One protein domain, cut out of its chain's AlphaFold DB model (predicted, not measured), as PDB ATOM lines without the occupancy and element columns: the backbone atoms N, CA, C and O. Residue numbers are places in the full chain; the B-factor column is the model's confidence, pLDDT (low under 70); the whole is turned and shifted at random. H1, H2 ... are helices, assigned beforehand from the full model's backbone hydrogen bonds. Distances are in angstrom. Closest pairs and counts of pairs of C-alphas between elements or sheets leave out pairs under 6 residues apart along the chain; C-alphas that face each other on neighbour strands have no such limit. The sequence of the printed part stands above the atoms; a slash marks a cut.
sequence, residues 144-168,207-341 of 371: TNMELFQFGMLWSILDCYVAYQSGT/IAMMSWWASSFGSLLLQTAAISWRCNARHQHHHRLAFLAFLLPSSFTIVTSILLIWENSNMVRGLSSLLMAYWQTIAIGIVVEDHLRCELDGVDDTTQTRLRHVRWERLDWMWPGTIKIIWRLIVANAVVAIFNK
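Overview. This is residues 144 to 168 and 207 to 341 of the 371 residues of a protein of Craspedostauros australis (UniProt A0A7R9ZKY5). Long helices run roughly along one axis: H6 and H5 form a long hairpin, H3 then H4 run back along H5, and H1 and H2 lie beyond H3. H1 to H5 make a bundle. The printed part has 160 residues, six named helices, H1 to H6, and no named strand: all helix. It is elongated, 58 by 35 by 26 A, and only just loose, close to compact, radius of gyration of the C-alphas 18.5 A.

Arrangement. H6, residues 301 to 341, makes a hairpin with H5, residues 266 to 296; closest C-alphas: Leu 296 and Gln 304, 6.2 A. H5 touches H3, residues 233 to 251, opposite ways at 21 degrees, a shallow tilt; closest C-alphas: Ala 245 and Ala 283, 5.2 A. H4, residues 253 to 263, forms a hairpin with H5; H2, residues 207 to 230, with H3. H1, residues 145 to 168, touches H3 with residues 145 to 155 alone. O i to N i+4 pairs are within hydrogen-bond range throughout H1, H2, H4 and H5, in 12 of 15 in H3, 33 of 37 in H6.

Along the chain. H6 spans 56.3 A, H5 45.2 A. C-alpha 145 is at (166.974, 140.467, 206.310), C-alpha 341 at (210.922, 135.391, 195.289).

Size, cuts and confidence. Residues 169 to 206 are not printed; C-alphas 168 and 207 are 16.5 A apart. Links printed whole are tight. Mean pLDDT of the printed part is 73.1; 57 residues are under 70.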
ATOM      1  N   THR A 144     166.054 145.247 206.516       88.56
ATOM      2  CA  THR A 144     165.399 143.955 206.412       88.56
ATOM      3  C   THR A 144     166.439 142.853 206.201       88.56
ATOM      4  O   THR A 144     167.533 143.073 205.682       88.56
ATOM      5  N   ASN A 145     166.091 141.614 206.570       81.88
ATOM      6  CA  ASN A 145     166.974 140.467 206.310       81.88
ATOM      7  C   ASN A 145     167.272 140.313 204.812       81.88
ATOM      8  O   ASN A 145     168.348 139.853 204.449       81.88
ATOM      9  N   MET A 146     166.318 140.702 203.959       78.06
ATOM     10  CA  MET A 146     166.463 140.638 202.509       78.06
ATOM     11  C   MET A 146     167.471 141.665 202.002       78.06
ATOM     12  O   MET A 146     168.322 141.302 201.200       78.06
ATOM     13  N   GLU A 147     167.440 142.902 202.496       84.81
ATOM     14  CA  GLU A 147     168.438 143.916 202.130       84.81
ATOM     15  C   GLU A 147     169.834 143.510 202.603       84.81
ATOM     16  O   GLU A 147     170.783 143.554 201.828       84.81
ATOM     17  N   LEU A 148     169.963 143.026 203.843       80.75
ATOM     18  CA  LEU A 148     171.234 142.503 204.352       80.75
ATOM     19  C   LEU A 148     171.763 141.354 203.487       80.75
ATOM     20  O   LEU A 148     172.952 141.307 203.171       80.75
ATOM     21  N   PHE A 149     170.882 140.448 203.070       76.38
ATOM     22  CA  PHE A 149     171.231 139.363 202.161       76.38
ATOM     23  C   PHE A 149     171.650 139.881 200.777       76.38
ATOM     24  O   PHE A 149     172.660 139.427 200.243       76.38
ATOM     25  N   GLN A 150     170.936 140.861 200.217       79.94
ATOM     26  CA  GLN A 150     171.292 141.506 198.950       79.94
ATOM     27  C   GLN A 150     172.664 142.179 199.027       79.94
ATOM     28  O   GLN A 150     173.478 141.980 198.127       79.94
ATOM     29  N   PHE A 151     172.959 142.902 200.112       77.25
ATOM     30  CA  PHE A 151     174.285 143.474 200.347       77.25
ATOM     31  C   PHE A 151     175.357 142.390 200.441       77.25
ATOM     32  O   PHE A 151     176.405 142.525 199.818       77.25
ATOM     33  N   GLY A 152     175.089 141.290 201.152       76.56
ATOM     34  CA  GLY A 152     176.002 140.148 201.221       76.56
ATOM     35  C   GLY A 152     176.258 139.490 199.860       76.56
ATOM     36  O   GLY A 152     177.395 139.134 199.555       76.56
ATOM     37  N   MET A 153     175.234 139.367 199.010       74.06
ATOM     38  CA  MET A 153     175.395 138.846 197.648       74.06
ATOM     39  C   MET A 153     176.159 139.810 196.743       74.06
ATOM     40  O   MET A 153     177.064 139.385 196.031       74.06
ATOM     41  N   LEU A 154     175.836 141.105 196.785       78.94
ATOM     42  CA  LEU A 154     176.570 142.127 196.039       78.94
ATOM     43  C   LEU A 154     178.052 142.122 196.437       78.94
ATOM     44  O   LEU A 154     178.927 142.199 195.577       78.94
ATOM     45  N   TRP A 155     178.317 141.954 197.735       74.56
ATOM     46  CA  TRP A 155     179.661 141.824 198.277       74.56
ATOM     47  C   TRP A 155     180.402 140.605 197.713       74.56
ATOM     48  O   TRP A 155     181.530 140.721 197.245       74.56
ATOM     49  N   SER A 156     179.740 139.446 197.682       72.94
ATOM     50  CA  SER A 156     180.281 138.219 197.085       72.94
ATOM     51  C   SER A 156     180.692 138.389 195.624       72.94
ATOM     52  O   SER A 156     181.769 137.956 195.208       72.94
ATOM     53  N   ILE A 157     179.826 139.039 194.842       75.19
ATOM     54  CA  ILE A 157     180.063 139.289 193.420       75.19
ATOM     55  C   ILE A 157     181.293 140.184 193.253       75.19
ATOM     56  O   ILE A 157     182.138 139.904 192.401       75.19
ATOM     57  N   LEU A 158     181.425 141.220 194.086       74.56
ATOM     58  CA  LEU A 158     182.584 142.108 194.075       74.56
ATOM     59  C   LEU A 158     183.880 141.363 194.430       74.56
ATOM     60  O   LEU A 158     184.867 141.500 193.710       74.56
ATOM     61  N   ASP A 159     183.871 140.530 195.473       69.94
ATOM     62  CA  ASP A 159     185.033 139.715 195.856       69.94
ATOM     63  C   ASP A 159     185.461 138.784 194.708       69.94
ATOM     64  O   ASP A 159     186.651 138.638 194.414       69.94
ATOM     65  N   CYS A 160     184.497 138.195 193.998       71.19
ATOM     66  CA  CYS A 160     184.783 137.317 192.865       71.19
ATOM     67  C   CYS A 160     185.299 138.076 191.642       71.19
ATOM     68  O   CYS A 160     186.171 137.572 190.932       71.19
ATOM     69  N   TYR A 161     184.834 139.306 191.430       76.69
ATOM     70  CA  TYR A 161     185.384 140.193 190.409       76.69
ATOM     71  C   TYR A 161     186.837 140.591 190.707       76.69
ATOM     72  O   TYR A 161     187.685 140.543 189.816       76.69
ATOM     73  N   VAL A 162     187.152 140.936 191.961       71.38
ATOM     74  CA  VAL A 162     188.525 141.267 192.379       71.38
ATOM     75  C   VAL A 162     189.446 140.056 192.226       71.38
ATOM     76  O   VAL A 162     190.556 140.186 191.706       71.38
ATOM     77  N   ALA A 163     188.982 138.865 192.614       68.50
ATOM     78  CA  ALA A 163     189.728 137.626 192.417       68.50
ATOM     79  C   ALA A 163     190.005 137.362 190.927       68.50
ATOM     80  O   ALA A 163     191.143 137.060 190.565       68.50
ATOM     81  N   TYR A 164     189.008 137.559 190.060       70.19
ATOM     82  CA  TYR A 164     189.172 137.441 188.611       70.19
ATOM     83  C   TYR A 164     190.240 138.397 188.065       70.19
ATOM     84  O   TYR A 164     191.203 137.943 187.448       70.19
ATOM     85  N   GLN A 165     190.109 139.695 188.357       71.69
ATOM     86  CA  GLN A 165     191.083 140.723 187.975       71.69
ATOM     87  C   GLN A 165     192.500 140.343 188.420       71.69
ATOM     88  O   GLN A 165     193.455 140.446 187.654       71.69
ATOM     89  N   SER A 166     192.650 139.846 189.650       66.69
ATOM     90  CA  SER A 166     193.960 139.474 190.184       66.69
ATOM     91  C   SER A 166     194.627 138.317 189.428       66.69
ATOM     92  O   SER A 166     195.856 138.309 189.327       66.69
ATOM     93  N   GLY A 167     193.831 137.386 188.884       63.94
ATOM     94  CA  GLY A 167     194.301 136.232 188.118       63.94
ATOM     95  C   GLY A 167     194.589 136.550 186.651       63.94
ATOM     96  O   GLY A 167     195.533 136.004 186.086       63.94
ATOM     97  N   THR A 168     193.846 137.475 186.035       60.31
ATOM     98  CA  THR A 168     194.081 137.861 184.632       60.31
ATOM     99  C   THR A 168     195.439 138.524 184.416       60.31
ATOM    100  O   THR A 168     196.058 138.291 183.386       60.31
ATOM    101  N   ILE A 207     182.205 129.197 187.702       68.81
ATOM    102  CA  ILE A 207     181.111 128.340 188.159       68.81
ATOM    103  C   ILE A 207     181.582 127.478 189.328       68.81
ATOM    104  O   ILE A 207     180.838 127.362 190.292       68.81
ATOM    105  N   ALA A 208     182.797 126.928 189.316       66.19
ATOM    106  CA  ALA A 208     183.330 126.138 190.426       66.19
ATOM    107  C   ALA A 208     183.598 126.990 191.675       66.19
ATOM    108  O   ALA A 208     183.240 126.579 192.776       66.19
ATOM    109  N   MET A 209     184.155 128.196 191.528       62.53
ATOM    110  CA  MET A 209     184.420 129.112 192.643       62.53
ATOM    111  C   MET A 209     183.121 129.697 193.200       62.53
ATOM    112  O   MET A 209     182.925 129.696 194.410       62.53
ATOM    113  N   MET A 210     182.188 130.094 192.330       64.38
ATOM    114  CA  MET A 210     180.820 130.469 192.689       64.38
ATOM    115  C   MET A 210     180.079 129.303 193.327       64.38
ATOM    116  O   MET A 210     179.358 129.527 194.281       64.38
ATOM    117  N   SER A 211     180.266 128.065 192.869       69.25
ATOM    118  CA  SER A 211     179.626 126.885 193.462       69.25
ATOM    119  C   SER A 211     180.250 126.527 194.803       69.25
ATOM    120  O   SER A 211     179.532 126.147 195.719       69.25
ATOM    121  N   TRP A 212     181.565 126.683 194.978       68.38
ATOM    122  CA  TRP A 212     182.242 126.451 196.255       68.38
ATOM    123  C   TRP A 212     181.922 127.548 197.273       68.38
ATOM    124  O   TRP A 212     181.696 127.268 198.448       68.38
ATOM    125  N   TRP A 213     181.817 128.794 196.816       63.31
ATOM    126  CA  TRP A 213     181.413 129.928 197.637       63.31
ATOM    127  C   TRP A 213     179.911 129.887 197.938       63.31
ATOM    128  O   TRP A 213     179.520 130.003 199.090       63.31
ATOM    129  N   ALA A 214     179.047 129.608 196.963       62.69
ATOM    130  CA  ALA A 214     177.615 129.406 197.181       62.69
ATOM    131  C   ALA A 214     177.330 128.149 198.011       62.69
ATOM    132  O   ALA A 214     176.386 128.147 198.789       62.69
ATOM    133  N   SER A 215     178.143 127.095 197.935       67.31
ATOM    134  CA  SER A 215     177.991 125.944 198.834       67.31
ATOM    135  C   SER A 215     178.528 126.240 200.230       67.31
ATOM    136  O   SER A 215     177.848 125.921 201.192       67.31
ATOM    137  N   SER A 216     179.676 126.902 200.388       64.19
ATOM    138  CA  SER A 216     180.253 127.192 201.713       64.19
ATOM    139  C   SER A 216     179.536 128.343 202.413       64.19
ATOM    140  O   SER A 216     179.048 128.204 203.532       64.19
ATOM    141  N   PHE A 217     179.434 129.481 201.734       60.94
ATOM    142  CA  PHE A 217     178.772 130.683 202.219       60.94
ATOM    143  C   PHE A 217     177.258 130.540 202.150       60.94
ATOM    144  O   PHE A 217     176.582 130.912 203.098       60.94
ATOM    145  N   GLY A 218     176.708 129.938 201.093       65.38
ATOM    146  CA  GLY A 218     175.278 129.644 201.045       65.38
ATOM    147  C   GLY A 218     174.875 128.574 202.052       65.38
ATOM    148  O   GLY A 218     173.831 128.747 202.655       65.38
ATOM    149  N   SER A 219     175.692 127.555 202.360       67.75
ATOM    150  CA  SER A 219     175.408 126.651 203.494       67.75
ATOM    151  C   SER A 219     175.520 127.377 204.831       67.75
ATOM    152  O   SER A 219     174.652 127.196 205.674       67.75
ATOM    153  N   LEU A 220     176.500 128.265 205.028       64.50
ATOM    154  CA  LEU A 220     176.579 129.089 206.239       64.50
ATOM    155  C   LEU A 220     175.366 130.028 206.367       64.50
ATOM    156  O   LEU A 220     174.807 130.177 207.452       64.50
ATOM    157  N   LEU A 221     174.922 130.628 205.262       66.00
ATOM    158  CA  LEU A 221     173.755 131.506 205.188       66.00
ATOM    159  C   LEU A 221     172.447 130.731 205.343       66.00
ATOM    160  O   LEU A 221     171.567 131.187 206.054       66.00
ATOM    161  N   LEU A 222     172.316 129.546 204.749       68.06
ATOM    162  CA  LEU A 222     171.165 128.657 204.916       68.06
ATOM    163  C   LEU A 222     171.121 128.090 206.326       68.06
ATOM    164  O   LEU A 222     170.044 128.011 206.897       68.06
ATOM    165  N   GLN A 223     172.261 127.745 206.920       72.12
ATOM    166  CA  GLN A 223     172.333 127.328 208.316       72.12
ATOM    167  C   GLN A 223     171.966 128.490 209.233       72.12
ATOM    168  O   GLN A 223     171.114 128.325 210.098       72.12
ATOM    169  N   THR A 224     172.520 129.686 209.027       64.19
ATOM    170  CA  THR A 224     172.177 130.857 209.849       64.19
ATOM    171  C   THR A 224     170.740 131.325 209.628       64.19
ATOM    172  O   THR A 224     170.083 131.675 210.603       64.19
ATOM    173  N   ALA A 225     170.200 131.248 208.411       66.06
ATOM    174  CA  ALA A 225     168.802 131.544 208.103       66.06
ATOM    175  C   ALA A 225     167.851 130.471 208.646       66.06
ATOM    176  O   ALA A 225     166.824 130.819 209.215       66.06
ATOM    177  N   ALA A 226     168.189 129.182 208.546       69.19
ATOM    178  CA  ALA A 226     167.386 128.088 209.096       69.19
ATOM    179  C   ALA A 226     167.392 128.100 210.630       69.19
ATOM    180  O   ALA A 226     166.350 127.888 211.252       69.19
ATOM    181  N   ILE A 227     168.540 128.401 211.245       65.56
ATOM    182  CA  ILE A 227     168.646 128.645 212.687       65.56
ATOM    183  C   ILE A 227     167.820 129.886 213.042       65.56
ATOM    184  O   ILE A 227     166.953 129.809 213.904       65.56
ATOM    185  N   SER A 228     167.980 130.997 212.317       64.94
ATOM    186  CA  SER A 228     167.198 132.220 212.535       64.94
ATOM    187  C   SER A 228     165.688 131.999 212.369       64.94
ATOM    188  O   SER A 228     164.903 132.613 213.089       64.94
ATOM    189  N   TRP A 229     165.259 131.137 211.446       67.81
ATOM    190  CA  TRP A 229     163.850 130.807 211.225       67.81
ATOM    191  C   TRP A 229     163.283 129.955 212.364       67.81
ATOM    192  O   TRP A 229     162.140 130.143 212.769       67.81
ATOM    193  N   ARG A 230     164.077 129.020 212.903       68.81
ATOM    194  CA  ARG A 230     163.661 128.147 214.014       68.81
ATOM    195  C   ARG A 230     163.748 128.819 215.380       68.81
ATOM    196  O   ARG A 230     163.113 128.356 216.325       68.81
ATOM    197  N   CYS A 231     164.541 129.872 215.513       64.75
ATOM    198  CA  CYS A 231     164.763 130.512 216.794       64.75
ATOM    199  C   CYS A 231     163.713 131.591 217.109       64.75
ATOM    200  O   CYS A 231     163.239 132.328 216.251       64.75
ATOM    201  N   ASN A 232     163.390 131.702 218.399       77.69
ATOM    202  CA  ASN A 232     162.493 132.712 218.961       77.69
ATOM    203  C   ASN A 232     162.928 134.142 218.556       77.69
ATOM    204  O   ASN A 232     164.121 134.395 218.390       77.69
ATOM    205  N   ALA A 233     161.998 135.100 218.471       71.75
ATOM    206  CA  ALA A 233     162.245 136.480 218.019       71.75
ATOM    207  C   ALA A 233     163.432 137.170 218.729       71.75
ATOM    208  O   ALA A 233     164.144 137.980 218.138       71.75
ATOM    209  N   ARG A 234     163.708 136.797 219.988       69.94
ATOM    210  CA  ARG A 234     164.872 137.286 220.748       69.94
ATOM    211  C   ARG A 234     166.218 136.857 220.137       69.94
ATOM    212  O   ARG A 234     167.162 137.636 220.143       69.94
ATOM    213  N   HIS A 235     166.314 135.647 219.592       73.31
ATOM    214  CA  HIS A 235     167.532 135.145 218.948       73.31
ATOM    215  C   HIS A 235     167.745 135.731 217.550       73.31
ATOM    216  O   HIS A 235     168.889 135.959 217.167       73.31
ATOM    217  N   GLN A 236     166.674 136.044 216.812       75.31
ATOM    218  CA  GLN A 236     166.785 136.660 215.482       75.31
ATOM    219  C   GLN A 236     167.561 137.981 215.516       75.31
ATOM    220  O   GLN A 236     168.406 138.228 214.657       75.31
ATOM    221  N   HIS A 237     167.348 138.798 216.551       77.81
ATOM    222  CA  HIS A 237     168.097 140.040 216.741       77.81
ATOM    223  C   HIS A 237     169.608 139.796 216.909       77.81
ATOM    224  O   HIS A 237     170.425 140.532 216.361       77.81
ATOM    225  N   HIS A 238     170.003 138.738 217.623       80.50
ATOM    226  CA  HIS A 238     171.417 138.395 217.800       80.50
ATOM    227  C   HIS A 238     172.066 137.899 216.506       80.50
ATOM    228  O   HIS A 238     173.192 138.290 216.209       80.50
ATOM    229  N   HIS A 239     171.357 137.097 215.708       79.44
ATOM    230  CA  HIS A 239     171.856 136.669 214.399       79.44
ATOM    231  C   HIS A 239     172.026 137.850 213.441       79.44
ATOM    232  O   HIS A 239     173.050 137.937 212.768       79.44
ATOM    233  N   ARG A 240     171.077 138.797 213.436       81.12
ATOM    234  CA  ARG A 240     171.185 140.045 212.667       81.12
ATOM    235  C   ARG A 240     172.411 140.860 213.055       81.12
ATOM    236  O   ARG A 240     173.168 141.258 212.181       81.12
ATOM    237  N   LEU A 241     172.632 141.065 214.352       82.94
ATOM    238  CA  LEU A 241     173.803 141.789 214.850       82.94
ATOM    239  C   LEU A 241     175.113 141.093 214.485       82.94
ATOM    240  O   LEU A 241     176.052 141.756 214.058       82.94
ATOM    241  N   ALA A 242     175.173 139.766 214.627       82.31
ATOM    242  CA  ALA A 242     176.340 138.992 214.225       82.31
ATOM    243  C   ALA A 242     176.610 139.159 212.726       82.31
ATOM    244  O   ALA A 242     177.738 139.436 212.335       82.31
ATOM    245  N   PHE A 243     175.572 139.064 211.895       81.19
ATOM    246  CA  PHE A 243     175.690 139.243 210.453       81.19
ATOM    247  C   PHE A 243     176.139 140.659 210.075       81.19
ATOM    248  O   PHE A 243     177.057 140.824 209.275       81.19
ATOM    249  N   LEU A 244     175.565 141.685 210.705       81.12
ATOM    250  CA  LEU A 244     175.969 143.070 210.479       81.12
ATOM    251  C   LEU A 244     177.416 143.319 210.913       81.12
ATOM    252  O   LEU A 244     178.149 144.045 210.248       81.12
ATOM    253  N   ALA A 245     177.854 142.676 211.994       82.44
ATOM    254  CA  ALA A 245     179.240 142.716 212.435       82.44
ATOM    255  C   ALA A 245     180.204 142.012 211.467       82.44
ATOM    256  O   ALA A 245     181.385 142.333 211.485       82.44
ATOM    257  N   PHE A 246     179.740 141.109 210.600       80.00
ATOM    258  CA  PHE A 246     180.546 140.591 209.488       80.00
ATOM    259  C   PHE A 246     180.544 141.535 208.282       80.00
ATOM    260  O   PHE A 246     181.600 141.768 207.693       80.00
ATOM    261  N   LEU A 247     179.380 142.102 207.947       78.25
ATOM    262  CA  LEU A 247     179.215 142.994 206.796       78.25
ATOM    263  C   LEU A 247     179.898 144.356 206.970       78.25
ATOM    264  O   LEU A 247     180.412 144.923 206.010       78.25
ATOM    265  N   LEU A 248     179.905 144.916 208.182       81.25
ATOM    266  CA  LEU A 248     180.477 146.243 208.403       81.25
ATOM    267  C   LEU A 248     181.998 146.252 208.131       81.25
ATOM    268  O   LEU A 248     182.440 147.084 207.339       81.25
ATOM    269  N   PRO A 249     182.804 145.311 208.668       77.94
ATOM    270  CA  PRO A 249     184.189 145.095 208.247       77.94
ATOM    271  C   PRO A 249     184.378 144.900 206.745       77.94
ATOM    272  O   PRO A 249     185.319 145.458 206.187       77.94
ATOM    273  N   SER A 250     183.502 144.131 206.090       75.19
ATOM    274  CA  SER A 250     183.626 143.888 204.652       75.19
ATOM    275  C   SER A 250     183.306 145.123 203.828       75.19
ATOM    276  O   SER A 250     183.942 145.352 202.820       75.19
ATOM    277  N   SER A 251     182.442 146.030 204.276       73.38
ATOM    278  CA  SER A 251     182.270 147.301 203.557       73.38
ATOM    279  C   SER A 251     183.574 148.121 203.469       73.38
ATOM    280  O   SER A 251     183.818 148.803 202.472       73.38
ATOM    281  N   PHE A 252     184.477 147.991 204.450       71.56
ATOM    282  CA  PHE A 252     185.795 148.629 204.398       71.56
ATOM    283  C   PHE A 252     186.757 147.963 203.414       71.56
ATOM    284  O   PHE A 252     187.756 148.585 203.042       71.56
ATOM    285  N   THR A 253     186.452 146.762 202.911       70.69
ATOM    286  CA  THR A 253     187.236 146.177 201.824       70.69
ATOM    287  C   THR A 253     186.955 146.813 200.473       70.69
ATOM    288  O   THR A 253     187.734 146.581 199.559       70.69
ATOM    289  N   ILE A 254     185.970 147.716 200.333       70.69
ATOM    290  CA  ILE A 254     185.923 148.618 199.166       70.69
ATOM    291  C   ILE A 254     187.180 149.484 199.165       70.69
ATOM    292  O   ILE A 254     187.859 149.587 198.151       70.69
ATOM    293  N   VAL A 255     187.525 150.068 200.315       73.88
ATOM    294  CA  VAL A 255     188.692 150.949 200.435       73.88
ATOM    295  C   VAL A 255     189.970 150.159 200.177       73.88
ATOM    296  O   VAL A 255     190.823 150.614 199.419       73.88
ATOM    297  N   THR A 256     190.091 148.954 200.741       70.81
ATOM    298  CA  THR A 256     191.268 148.123 200.464       70.81
ATOM    299  C   THR A 256     191.299 147.629 199.021       70.81
ATOM    300  O   THR A 256     192.369 147.612 198.432       70.81
ATOM    301  N   SER A 257     190.158 147.311 198.406       70.88
ATOM    302  CA  SER A 257     190.079 146.939 196.986       70.88
ATOM    303  C   SER A 257     190.455 148.099 196.069       70.88
ATOM    304  O   SER A 257     191.177 147.893 195.101       70.88
ATOM    305  N   ILE A 258     190.048 149.329 196.395       75.88
ATOM    306  CA  ILE A 258     190.476 150.537 195.673       75.88
ATOM    307  C   ILE A 258     191.994 150.718 195.797       75.88
ATOM    308  O   ILE A 258     192.662 150.950 194.791       75.88
ATOM    309  N   LEU A 259     192.557 150.549 196.998       75.50
ATOM    310  CA  LEU A 259     194.011 150.590 197.202       75.50
ATOM    311  C   LEU A 259     194.735 149.476 196.431       75.50
ATOM    312  O   LEU A 259     195.823 149.697 195.910       75.50
ATOM    313  N   LEU A 260     194.125 148.295 196.311       73.06
ATOM    314  CA  LEU A 260     194.676 147.178 195.545       73.06
ATOM    315  C   LEU A 260     194.686 147.436 194.043       73.06
ATOM    316  O   LEU A 260     195.665 147.092 193.384       73.06
ATOM    317  N   ILE A 261     193.623 148.047 193.520       73.88
ATOM    318  CA  ILE A 261     193.564 148.495 192.126       73.88
ATOM    319  C   ILE A 261     194.658 149.537 191.873       73.88
ATOM    320  O   ILE A 261     195.288 149.513 190.821       73.88
ATOM    321  N   TRP A 262     194.906 150.419 192.844       82.94
ATOM    322  CA  TRP A 262     195.899 151.479 192.712       82.94
ATOM    323  C   TRP A 262     197.345 150.970 192.759       82.94
ATOM    324  O   TRP A 262     198.153 151.344 191.916       82.94
ATOM    325  N   GLU A 263     197.695 150.140 193.745       82.75
ATOM    326  CA  GLU A 263     199.103 149.829 194.041       82.75
ATOM    327  C   GLU A 263     199.549 148.433 193.577       82.75
ATOM    328  O   GLU A 263     200.724 148.108 193.690       82.75
ATOM    329  N   ASN A 264     198.628 147.607 193.061       79.81
ATOM    330  CA  ASN A 264     198.808 146.265 192.477       79.81
ATOM    331  C   ASN A 264     200.051 145.458 192.922       79.81
ATOM    332  O   ASN A 264     200.719 144.808 192.117       79.81
ATOM    333  N   SER A 265     200.364 145.467 194.217       85.12
ATOM    334  CA  SER A 265     201.522 144.765 194.760       85.12
ATOM    335  C   SER A 265     201.067 143.584 195.610       85.12
ATOM    336  O   SER A 265     200.077 143.644 196.348       85.12
ATOM    337  N   ASN A 266     201.816 142.484 195.537       78.75
ATOM    338  CA  ASN A 266     201.541 141.288 196.339       78.75
ATOM    339  C   ASN A 266     201.587 141.578 197.849       78.75
ATOM    340  O   ASN A 266     200.867 140.951 198.626       78.75
ATOM    341  N   MET A 267     202.388 142.565 198.262       80.75
ATOM    342  CA  MET A 267     202.456 143.015 199.649       80.75
ATOM    343  C   MET A 267     201.144 143.671 200.094       80.75
ATOM    344  O   MET A 267     200.618 143.311 201.147       80.75
ATOM    345  N   VAL A 268     200.583 144.577 199.287       79.69
ATOM    346  CA  VAL A 268     199.313 145.252 199.605       79.69
ATOM    347  C   VAL A 268     198.161 144.244 199.619       79.69
ATOM    348  O   VAL A 268     197.313 144.308 200.508       79.69
ATOM    349  N   ARG A 269     198.176 143.240 198.726       77.31
ATOM    350  CA  ARG A 269     197.229 142.102 198.745       77.31
ATOM    351  C   ARG A 269     197.274 141.356 200.077       77.31
ATOM    352  O   ARG A 269     196.246 141.227 200.742       77.31
ATOM    353  N   GLY A 270     198.465 140.933 200.504       76.38
ATOM    354  CA  GLY A 270     198.646 140.231 201.776       76.38
ATOM    355  C   GLY A 270     198.239 141.071 202.990       76.38
ATOM    356  O   GLY A 270     197.547 140.578 203.883       76.38
ATOM    357  N   LEU A 271     198.615 142.353 203.007       78.50
ATOM    358  CA  LEU A 271     198.295 143.272 204.098       78.50
ATOM    359  C   LEU A 271     196.792 143.576 204.177       78.50
ATOM    360  O   LEU A 271     196.240 143.608 205.275       78.50
ATOM    361  N   SER A 272     196.113 143.717 203.035       78.88
ATOM    362  CA  SER A 272     194.655 143.872 202.957       78.88
ATOM    363  C   SER A 272     193.927 142.659 203.549       78.88
ATOM    364  O   SER A 272     193.059 142.823 204.408       78.88
ATOM    365  N   SER A 273     194.314 141.435 203.170       77.88
ATOM    366  CA  SER A 273     193.704 140.212 203.712       77.88
ATOM    367  C   SER A 273     193.932 140.061 205.220       77.88
ATOM    368  O   SER A 273     193.013 139.691 205.951       77.88
ATOM    369  N   LEU A 274     195.138 140.381 205.701       78.12
ATOM    370  CA  LEU A 274     195.472 140.393 207.129       78.12
ATOM    371  C   LEU A 274     194.632 141.404 207.906       78.12
ATOM    372  O   LEU A 274     194.068 141.080 208.953       78.12
ATOM    373  N   LEU A 275     194.548 142.624 207.380       79.75
ATOM    374  CA  LEU A 275     193.772 143.697 207.969       79.75
ATOM    375  C   LEU A 275     192.297 143.289 208.047       79.75
ATOM    376  O   LEU A 275     191.692 143.421 209.106       79.75
ATOM    377  N   MET A 276     191.744 142.719 206.977       78.94
ATOM    378  CA  MET A 276     190.363 142.233 206.921       78.94
ATOM    379  C   MET A 276     190.075 141.130 207.947       78.94
ATOM    380  O   MET A 276     189.115 141.230 208.712       78.94
ATOM    381  N   ALA A 277     190.932 140.109 208.028       76.44
ATOM    382  CA  ALA A 277     190.799 139.063 209.040       76.44
ATOM    383  C   ALA A 277     190.815 139.664 210.455       76.44
ATOM    384  O   ALA A 277     189.980 139.334 211.298       76.44
ATOM    385  N   TYR A 278     191.718 140.615 210.697       82.38
ATOM    386  CA  TYR A 278     191.792 141.330 211.963       82.38
ATOM    387  C   TYR A 278     190.510 142.132 212.263       82.38
ATOM    388  O   TYR A 278     189.981 142.052 213.374       82.38
ATOM    389  N   TRP A 279     189.942 142.833 211.279       81.62
ATOM    390  CA  TRP A 279     188.668 143.547 211.426       81.62
ATOM    391  C   TRP A 279     187.510 142.636 211.820       81.62
ATOM    392  O   TRP A 279     186.771 142.945 212.757       81.62
ATOM    393  N   GLN A 280     187.383 141.496 211.141       79.88
ATOM    394  CA  GLN A 280     186.353 140.507 211.442       79.88
ATOM    395  C   GLN A 280     186.496 139.982 212.875       79.88
ATOM    396  O   GLN A 280     185.501 139.892 213.593       79.88
ATOM    397  N   THR A 281     187.725 139.717 213.345       79.94
ATOM    398  CA  THR A 281     187.932 139.268 214.735       79.94
ATOM    399  C   THR A 281     187.484 140.299 215.771       79.94
ATOM    400  O   THR A 281     186.856 139.926 216.762       79.94
ATOM    401  N   ILE A 282     187.735 141.595 215.542       82.38
ATOM    402  CA  ILE A 282     187.275 142.658 216.450       82.38
ATOM    403  C   ILE A 282     185.751 142.727 216.474       82.38
ATOM    404  O   ILE A 282     185.162 142.795 217.553       82.38
ATOM    405  N   ALA A 283     185.115 142.717 215.304       81.88
ATOM    406  CA  ALA A 283     183.671 142.863 215.206       81.88
ATOM    407  C   ALA A 283     182.936 141.688 215.873       81.88
ATOM    408  O   ALA A 283     182.023 141.906 216.672       81.88
ATOM    409  N   ILE A 284     183.406 140.455 215.646       81.44
ATOM    410  CA  ILE A 284     182.915 139.263 216.352       81.44
ATOM    411  C   ILE A 284     183.128 139.416 217.859       81.44
ATOM    412  O   ILE A 284     182.200 139.186 218.631       81.44
ATOM    413  N   GLY A 285     184.316 139.858 218.287       83.69
ATOM    414  CA  GLY A 285     184.622 140.078 219.699       83.69
ATOM    415  C   GLY A 285     183.647 141.042 220.378       83.69
ATOM    416  O   GLY A 285     183.218 140.780 221.498       83.69
ATOM    417  N   ILE A 286     183.233 142.114 219.693       84.06
ATOM    418  CA  ILE A 286     182.250 143.079 220.214       84.06
ATOM    419  C   ILE A 286     180.865 142.438 220.360       84.06
ATOM    420  O   ILE A 286     180.231 142.611 221.401       84.06
ATOM    421  N   VAL A 287     180.396 141.692 219.354       83.75
ATOM    422  CA  VAL A 287     179.083 141.021 219.405       83.75
ATOM    423  C   VAL A 287     179.050 139.957 220.496       83.75
ATOM    424  O   VAL A 287     178.080 139.868 221.248       83.75
ATOM    425  N   VAL A 288     180.118 139.168 220.611       84.25
ATOM    426  CA  VAL A 288     180.260 138.151 221.654       84.25
ATOM    427  C   VAL A 288     180.276 138.803 223.034       84.25
ATOM    428  O   VAL A 288     179.541 138.370 223.917       84.25
ATOM    429  N   GLU A 289     181.069 139.860 223.228       84.19
ATOM    430  CA  GLU A 289     181.136 140.583 224.499       84.19
ATOM    431  C   GLU A 289     179.762 141.141 224.906       84.19
ATOM    432  O   GLU A 289     179.380 141.038 226.072       84.19
ATOM    433  N   ASP A 290     179.002 141.699 223.963       82.56
ATOM    434  CA  ASP A 290     177.657 142.219 224.232       82.56
ATOM    435  C   ASP A 290     176.646 141.103 224.539       82.56
ATOM    436  O   ASP A 290     175.854 141.214 225.479       82.56
ATOM    437  N   HIS A 291     176.718 139.982 223.815       83.25
ATOM    438  CA  HIS A 291     175.885 138.811 224.082       83.25
ATOM    439  C   HIS A 291     176.139 138.250 225.487       83.25
ATOM    440  O   HIS A 291     175.197 138.000 226.241       83.25
ATOM    441  N   LEU A 292     177.413 138.133 225.868       82.25
ATOM    442  CA  LEU A 292     177.816 137.714 227.205       82.25
ATOM    443  C   LEU A 292     177.282 138.654 228.284       82.25
ATOM    444  O   LEU A 292     176.817 138.179 229.317       82.25
ATOM    445  N   ARG A 293     177.321 139.971 228.056       79.25
ATOM    446  CA  ARG A 293     176.775 140.958 229.000       79.25
ATOM    447  C   ARG A 293     175.269 140.791 229.176       79.25
ATOM    448  O   ARG A 293     174.809 140.713 230.307       79.25
ATOM    449  N   CYS A 294     174.523 140.649 228.080       77.56
ATOM    450  CA  CYS A 294     173.069 140.488 228.133       77.56
ATOM    451  C   CYS A 294     172.628 139.241 228.912       77.56
ATOM    452  O   CYS A 294     171.585 139.258 229.558       77.56
ATOM    453  N   GLU A 295     173.393 138.152 228.839       79.38
ATOM    454  CA  GLU A 295     173.084 136.918 229.572       79.38
ATOM    455  C   GLU A 295     173.451 137.006 231.058       79.38
ATOM    456  O   GLU A 295     172.856 136.330 231.893       79.38
ATOM    457  N   LEU A 296     174.417 137.863 231.390       79.81
ATOM    458  CA  LEU A 296     174.870 138.112 232.754       79.81
ATOM    459  C   LEU A 296     174.041 139.188 233.476       79.81
ATOM    460  O   LEU A 296     174.150 139.311 234.698       79.81
ATOM    461  N   ASP A 297     173.217 139.952 232.756       73.38
ATOM    462  CA  ASP A 297     172.304 140.947 233.320       73.38
ATOM    463  C   ASP A 297     171.162 140.255 234.089       73.38
ATOM    464  O   ASP A 297     170.115 139.904 233.541       73.38
ATOM    465  N   GLY A 298     171.365 140.071 235.395       75.44
ATOM    466  CA  GLY A 298     170.413 139.427 236.308       75.44
ATOM    467  C   GLY A 298     171.027 138.343 237.189       75.44
ATOM    468  O   GLY A 298     170.327 137.781 238.025       75.44
ATOM    469  N   VAL A 299     172.316 138.060 237.009       82.12
ATOM    470  CA  VAL A 299     173.074 137.135 237.848       82.12
ATOM    471  C   VAL A 299     173.897 137.944 238.859       82.12
ATOM    472  O   VAL A 299     174.538 138.916 238.467       82.12
ATOM    473  N   ASP A 300     173.893 137.545 240.135       87.69
ATOM    474  CA  ASP A 300     174.694 138.182 241.195       87.69
ATOM    475  C   ASP A 300     176.181 138.312 240.813       87.69
ATOM    476  O   ASP A 300     176.761 137.403 240.207       87.69
ATOM    477  N   ASP A 301     176.819 139.414 241.227       84.50
ATOM    478  CA  ASP A 301     178.200 139.797 240.870       84.50
ATOM    479  C   ASP A 301     179.244 138.688 241.118       84.50
ATOM    480  O   ASP A 301     180.197 138.511 240.346       84.50
ATOM    481  N   THR A 302     179.054 137.888 242.171       84.69
ATOM    482  CA  THR A 302     179.923 136.750 242.526       84.69
ATOM    483  C   THR A 302     179.831 135.604 241.520       84.69
ATOM    484  O   THR A 302     180.832 134.979 241.167       84.69
ATOM    485  N   THR A 303     178.638 135.341 240.998       83.69
ATOM    486  CA  THR A 303     178.431 134.333 239.954       83.69
ATOM    487  C   THR A 303     178.838 134.897 238.593       83.69
ATOM    488  O   THR A 303     179.385 134.179 237.755       83.69
ATOM    489  N   GLN A 304     178.666 136.206 238.395       81.44
ATOM    490  CA  GLN A 304     179.060 136.913 237.183       81.44
ATOM    491  C   GLN A 304     180.569 136.824 236.917       81.44
ATOM    492  O   GLN A 304     180.993 136.599 235.784       81.44
ATOM    493  N   THR A 305     181.392 136.973 237.957       79.06
ATOM    494  CA  THR A 305     182.858 136.866 237.862       79.06
ATOM    495  C   THR A 305     183.315 135.441 237.555       79.06
ATOM    496  O   THR A 305     184.144 135.252 236.661       79.06
ATOM    497  N   ARG A 306     182.717 134.427 238.197       80.81
ATOM    498  CA  ARG A 306     182.983 133.010 237.881       80.81
ATOM    499  C   ARG A 306     182.597 132.644 236.449       80.81
ATOM    500  O   ARG A 306     183.387 132.021 235.743       80.81
ATOM    501  N   LEU A 307     181.411 133.059 236.004       78.38
ATOM    502  CA  LEU A 307     180.943 132.789 234.646       78.38
ATOM    503  C   LEU A 307     181.787 133.508 233.597       78.38
ATOM    504  O   LEU A 307     182.067 132.917 232.559       78.38
ATOM    505  N   ARG A 308     182.247 134.739 233.863       75.44
ATOM    506  CA  ARG A 308     183.198 135.412 232.970       75.44
ATOM    507  C   ARG A 308     184.461 134.576 232.790       75.44
ATOM    508  O   ARG A 308     184.844 134.354 231.651       75.44
ATOM    509  N   HIS A 309     185.060 134.069 233.867       77.31
ATOM    510  CA  HIS A 309     186.313 133.312 233.775       77.31
ATOM    511  C   HIS A 309     186.164 132.022 232.952       77.31
ATOM    512  O   HIS A 309     186.880 131.821 231.976       77.31
ATOM    513  N   VAL A 310     185.156 131.202 233.270       75.50
ATOM    514  CA  VAL A 310     184.898 129.923 232.576       75.50
ATOM    515  C   VAL A 310     184.564 130.127 231.093       75.50
ATOM    516  O   VAL A 310     184.840 129.283 230.239       75.50
ATOM    517  N   ARG A 311     183.928 131.252 230.760       69.31
ATOM    518  CA  ARG A 311     183.453 131.524 229.402       69.31
ATOM    519  C   ARG A 311     184.500 132.209 228.540       69.31
ATOM    520  O   ARG A 311     184.549 131.907 227.352       69.31
ATOM    521  N   TRP A 312     185.353 133.047 229.132       70.69
ATOM    522  CA  TRP A 312     186.581 133.507 228.486       70.69
ATOM    523  C   TRP A 312     187.492 132.332 228.165       70.69
ATOM    524  O   TRP A 312     187.934 132.250 227.031       70.69
ATOM    525  N   GLU A 313     187.633 131.356 229.065       70.50
ATOM    526  CA  GLU A 313     188.357 130.122 228.744       70.50
ATOM    527  C   GLU A 313     187.742 129.406 227.532       70.50
ATOM    528  O   GLU A 313     188.462 129.072 226.600       70.50
ATOM    529  N   ARG A 314     186.412 129.232 227.454       65.56
ATOM    530  CA  ARG A 314     185.767 128.638 226.257       65.56
ATOM    531  C   ARG A 314     185.918 129.474 224.986       65.56
ATOM    532  O   ARG A 314     186.017 128.907 223.899       65.56
ATOM    533  N   LEU A 315     185.913 130.795 225.091       60.38
ATOM    534  CA  LEU A 315     186.162 131.672 223.949       60.38
ATOM    535  C   LEU A 315     187.618 131.612 223.504       60.38
ATOM    536  O   LEU A 315     187.857 131.538 222.304       60.38
ATOM    537  N   ASP A 316     188.550 131.476 224.440       61.69
ATOM    538  CA  ASP A 316     189.950 131.132 224.200       61.69
ATOM    539  C   ASP A 316     190.128 129.709 223.650       61.69
ATOM    540  O   ASP A 316     191.225 129.372 223.230       61.69
ATOM    541  N   TRP A 317     189.080 128.875 223.573       58.00
ATOM    542  CA  TRP A 317     189.070 127.631 222.785       58.00
ATOM    543  C   TRP A 317     188.492 127.821 221.372       58.00
ATOM    544  O   TRP A 317     188.956 127.176 220.426       58.00
ATOM    545  N   MET A 318     187.541 128.742 221.183       52.38
ATOM    546  CA  MET A 318     187.072 129.152 219.848       52.38
ATOM    547  C   MET A 318     188.112 129.989 219.095       52.38
ATOM    548  O   MET A 318     188.232 129.879 217.869       52.38
ATOM    549  N   TRP A 319     188.884 130.797 219.822       56.25
ATOM    550  CA  TRP A 319     189.907 131.670 219.265       56.25
ATOM    551  C   TRP A 319     191.038 130.890 218.588       56.25
ATOM    552  O   TRP A 319     191.367 131.239 217.469       56.25
ATOM    553  N   PRO A 320     191.579 129.784 219.131       56.00
ATOM    554  CA  PRO A 320     192.524 128.914 218.452       56.00
ATOM    555  C   PRO A 320     191.970 128.329 217.168       56.00
ATOM    556  O   PRO A 320     192.753 128.084 216.268       56.00
ATOM    557  N   GLY A 321     190.664 128.090 217.041       58.28
ATOM    558  CA  GLY A 321     190.069 127.616 215.790       58.28
ATOM    559  C   GLY A 321     190.118 128.688 214.702       58.28
ATOM    560  O   GLY A 321     190.655 128.460 213.619       58.28
ATOM    561  N   THR A 322     189.630 129.889 215.018       57.91
ATOM    562  CA  THR A 322     189.648 131.040 214.099       57.91
ATOM    563  C   THR A 322     191.060 131.559 213.851       57.91
ATOM    564  O   THR A 322     191.424 131.773 212.702       57.91
ATOM    565  N   ILE A 323     191.902 131.661 214.879       60.78
ATOM    566  CA  ILE A 323     193.337 131.946 214.772       60.78
ATOM    567  C   ILE A 323     194.035 130.847 213.989       60.78
ATOM    568  O   ILE A 323     194.848 131.193 213.158       60.78
ATOM    569  N   LYS A 324     193.738 129.552 214.155       60.16
ATOM    570  CA  LYS A 324     194.348 128.505 213.311       60.16
ATOM    571  C   LYS A 324     193.930 128.650 211.858       60.16
ATOM    572  O   LYS A 324     194.763 128.419 210.993       60.16
ATOM    573  N   ILE A 325     192.683 129.015 211.570       65.75
ATOM    574  CA  ILE A 325     192.214 129.242 210.195       65.75
ATOM    575  C   ILE A 325     192.892 130.482 209.601       65.75
ATOM    576  O   ILE A 325     193.473 130.398 208.524       65.75
ATOM    577  N   ILE A 326     192.898 131.597 210.331       67.88
ATOM    578  CA  ILE A 326     193.566 132.842 209.936       67.88
ATOM    579  C   ILE A 326     195.071 132.603 209.786       67.88
ATOM    580  O   ILE A 326     195.645 132.950 208.768       67.88
ATOM    581  N   TRP A 327     195.710 131.929 210.737       65.12
ATOM    582  CA  TRP A 327     197.121 131.552 210.696       65.12
ATOM    583  C   TRP A 327     197.425 130.627 209.525       65.12
ATOM    584  O   TRP A 327     198.421 130.831 208.848       65.12
ATOM    585  N   ARG A 328     196.564 129.650 209.216       67.44
ATOM    586  CA  ARG A 328     196.710 128.809 208.017       67.44
ATOM    587  C   ARG A 328     196.613 129.632 206.736       67.44
ATOM    588  O   ARG A 328     197.408 129.395 205.837       67.44
ATOM    589  N   LEU A 329     195.708 130.609 206.664       63.72
ATOM    590  CA  LEU A 329     195.603 131.534 205.530       63.72
ATOM    591  C   LEU A 329     196.830 132.450 205.420       63.72
ATOM    592  O   LEU A 329     197.351 132.649 204.328       63.72
ATOM    593  N   ILE A 330     197.332 132.960 206.547       70.00
ATOM    594  CA  ILE A 330     198.547 133.783 206.612       70.00
ATOM    595  C   ILE A 330     199.761 132.970 206.182       70.00
ATOM    596  O   ILE A 330     200.523 133.429 205.341       70.00
ATOM    597  N   VAL A 331     199.933 131.763 206.723       71.12
ATOM    598  CA  VAL A 331     201.035 130.864 206.371       71.12
ATOM    599  C   VAL A 331     200.934 130.463 204.907       71.12
ATOM    600  O   VAL A 331     201.940 130.532 204.219       71.12
ATOM    601  N   ALA A 332     199.748 130.126 204.394       67.69
ATOM    602  CA  ALA A 332     199.563 129.817 202.977       67.69
ATOM    603  C   ALA A 332     199.955 131.004 202.079       67.69
ATOM    604  O   ALA A 332     200.733 130.829 201.145       67.69
ATOM    605  N   ASN A 333     199.505 132.220 202.401       61.84
ATOM    606  CA  ASN A 333     199.863 133.425 201.647       61.84
ATOM    607  C   ASN A 333     201.351 133.791 201.776       61.84
ATOM    608  O   ASN A 333     201.974 134.188 200.795       61.84
ATOM    609  N   ALA A 334     201.944 133.632 202.962       64.62
ATOM    610  CA  ALA A 334     203.365 133.873 203.194       64.62
ATOM    611  C   ALA A 334     204.236 132.857 202.447       64.62
ATOM    612  O   ALA A 334     205.233 133.234 201.841       64.62
ATOM    613  N   VAL A 335     203.833 131.587 202.432       69.12
ATOM    614  CA  VAL A 335     204.465 130.521 201.649       69.12
ATOM    615  C   VAL A 335     204.423 130.879 200.163       69.12
ATOM    616  O   VAL A 335     205.472 130.923 199.530       69.12
ATOM    617  N   VAL A 336     203.258 131.250 199.623       63.22
ATOM    618  CA  VAL A 336     203.128 131.699 198.224       63.22
ATOM    619  C   VAL A 336     204.029 132.906 197.926       63.22
ATOM    620  O   VAL A 336     204.712 132.931 196.905       63.22
ATOM    621  N   ALA A 337     204.097 133.888 198.830       59.00
ATOM    622  CA  ALA A 337     204.955 135.060 198.666       59.00
ATOM    623  C   ALA A 337     206.458 134.723 198.713       59.00
ATOM    624  O   ALA A 337     207.243 135.324 197.981       59.00
ATOM    625  N   ILE A 338     206.868 133.769 199.554       66.56
ATOM    626  CA  ILE A 338     208.263 133.321 199.669       66.56
ATOM    627  C   ILE A 338     208.678 132.539 198.422       66.56
ATOM    628  O   ILE A 338     209.742 132.812 197.871       66.56
ATOM    629  N   PHE A 339     207.837 131.624 197.936       62.47
ATOM    630  CA  PHE A 339     208.144 130.839 196.737       62.47
ATOM    631  C   PHE A 339     208.167 131.693 195.454       62.47
ATOM    632  O   PHE A 339     208.927 131.388 194.533       62.47
ATOM    633  N   ASN A 340     207.451 132.824 195.431       56.25
ATOM    634  CA  ASN A 340     207.503 133.796 194.332       56.25
ATOM    635  C   ASN A 340     208.759 134.688 194.307       56.25
ATOM    636  O   ASN A 340     208.983 135.364 193.306       56.25
ATOM    637  N   LYS A 341     209.625 134.675 195.335       50.34
ATOM    638  CA  LYS A 341     210.922 135.391 195.289       50.34
ATOM    639  C   LYS A 341     211.936 134.776 194.316       50.34
ATOM    640  O   LYS A 341     213.001 135.347 194.111       50.34
TER     641      LYS A 341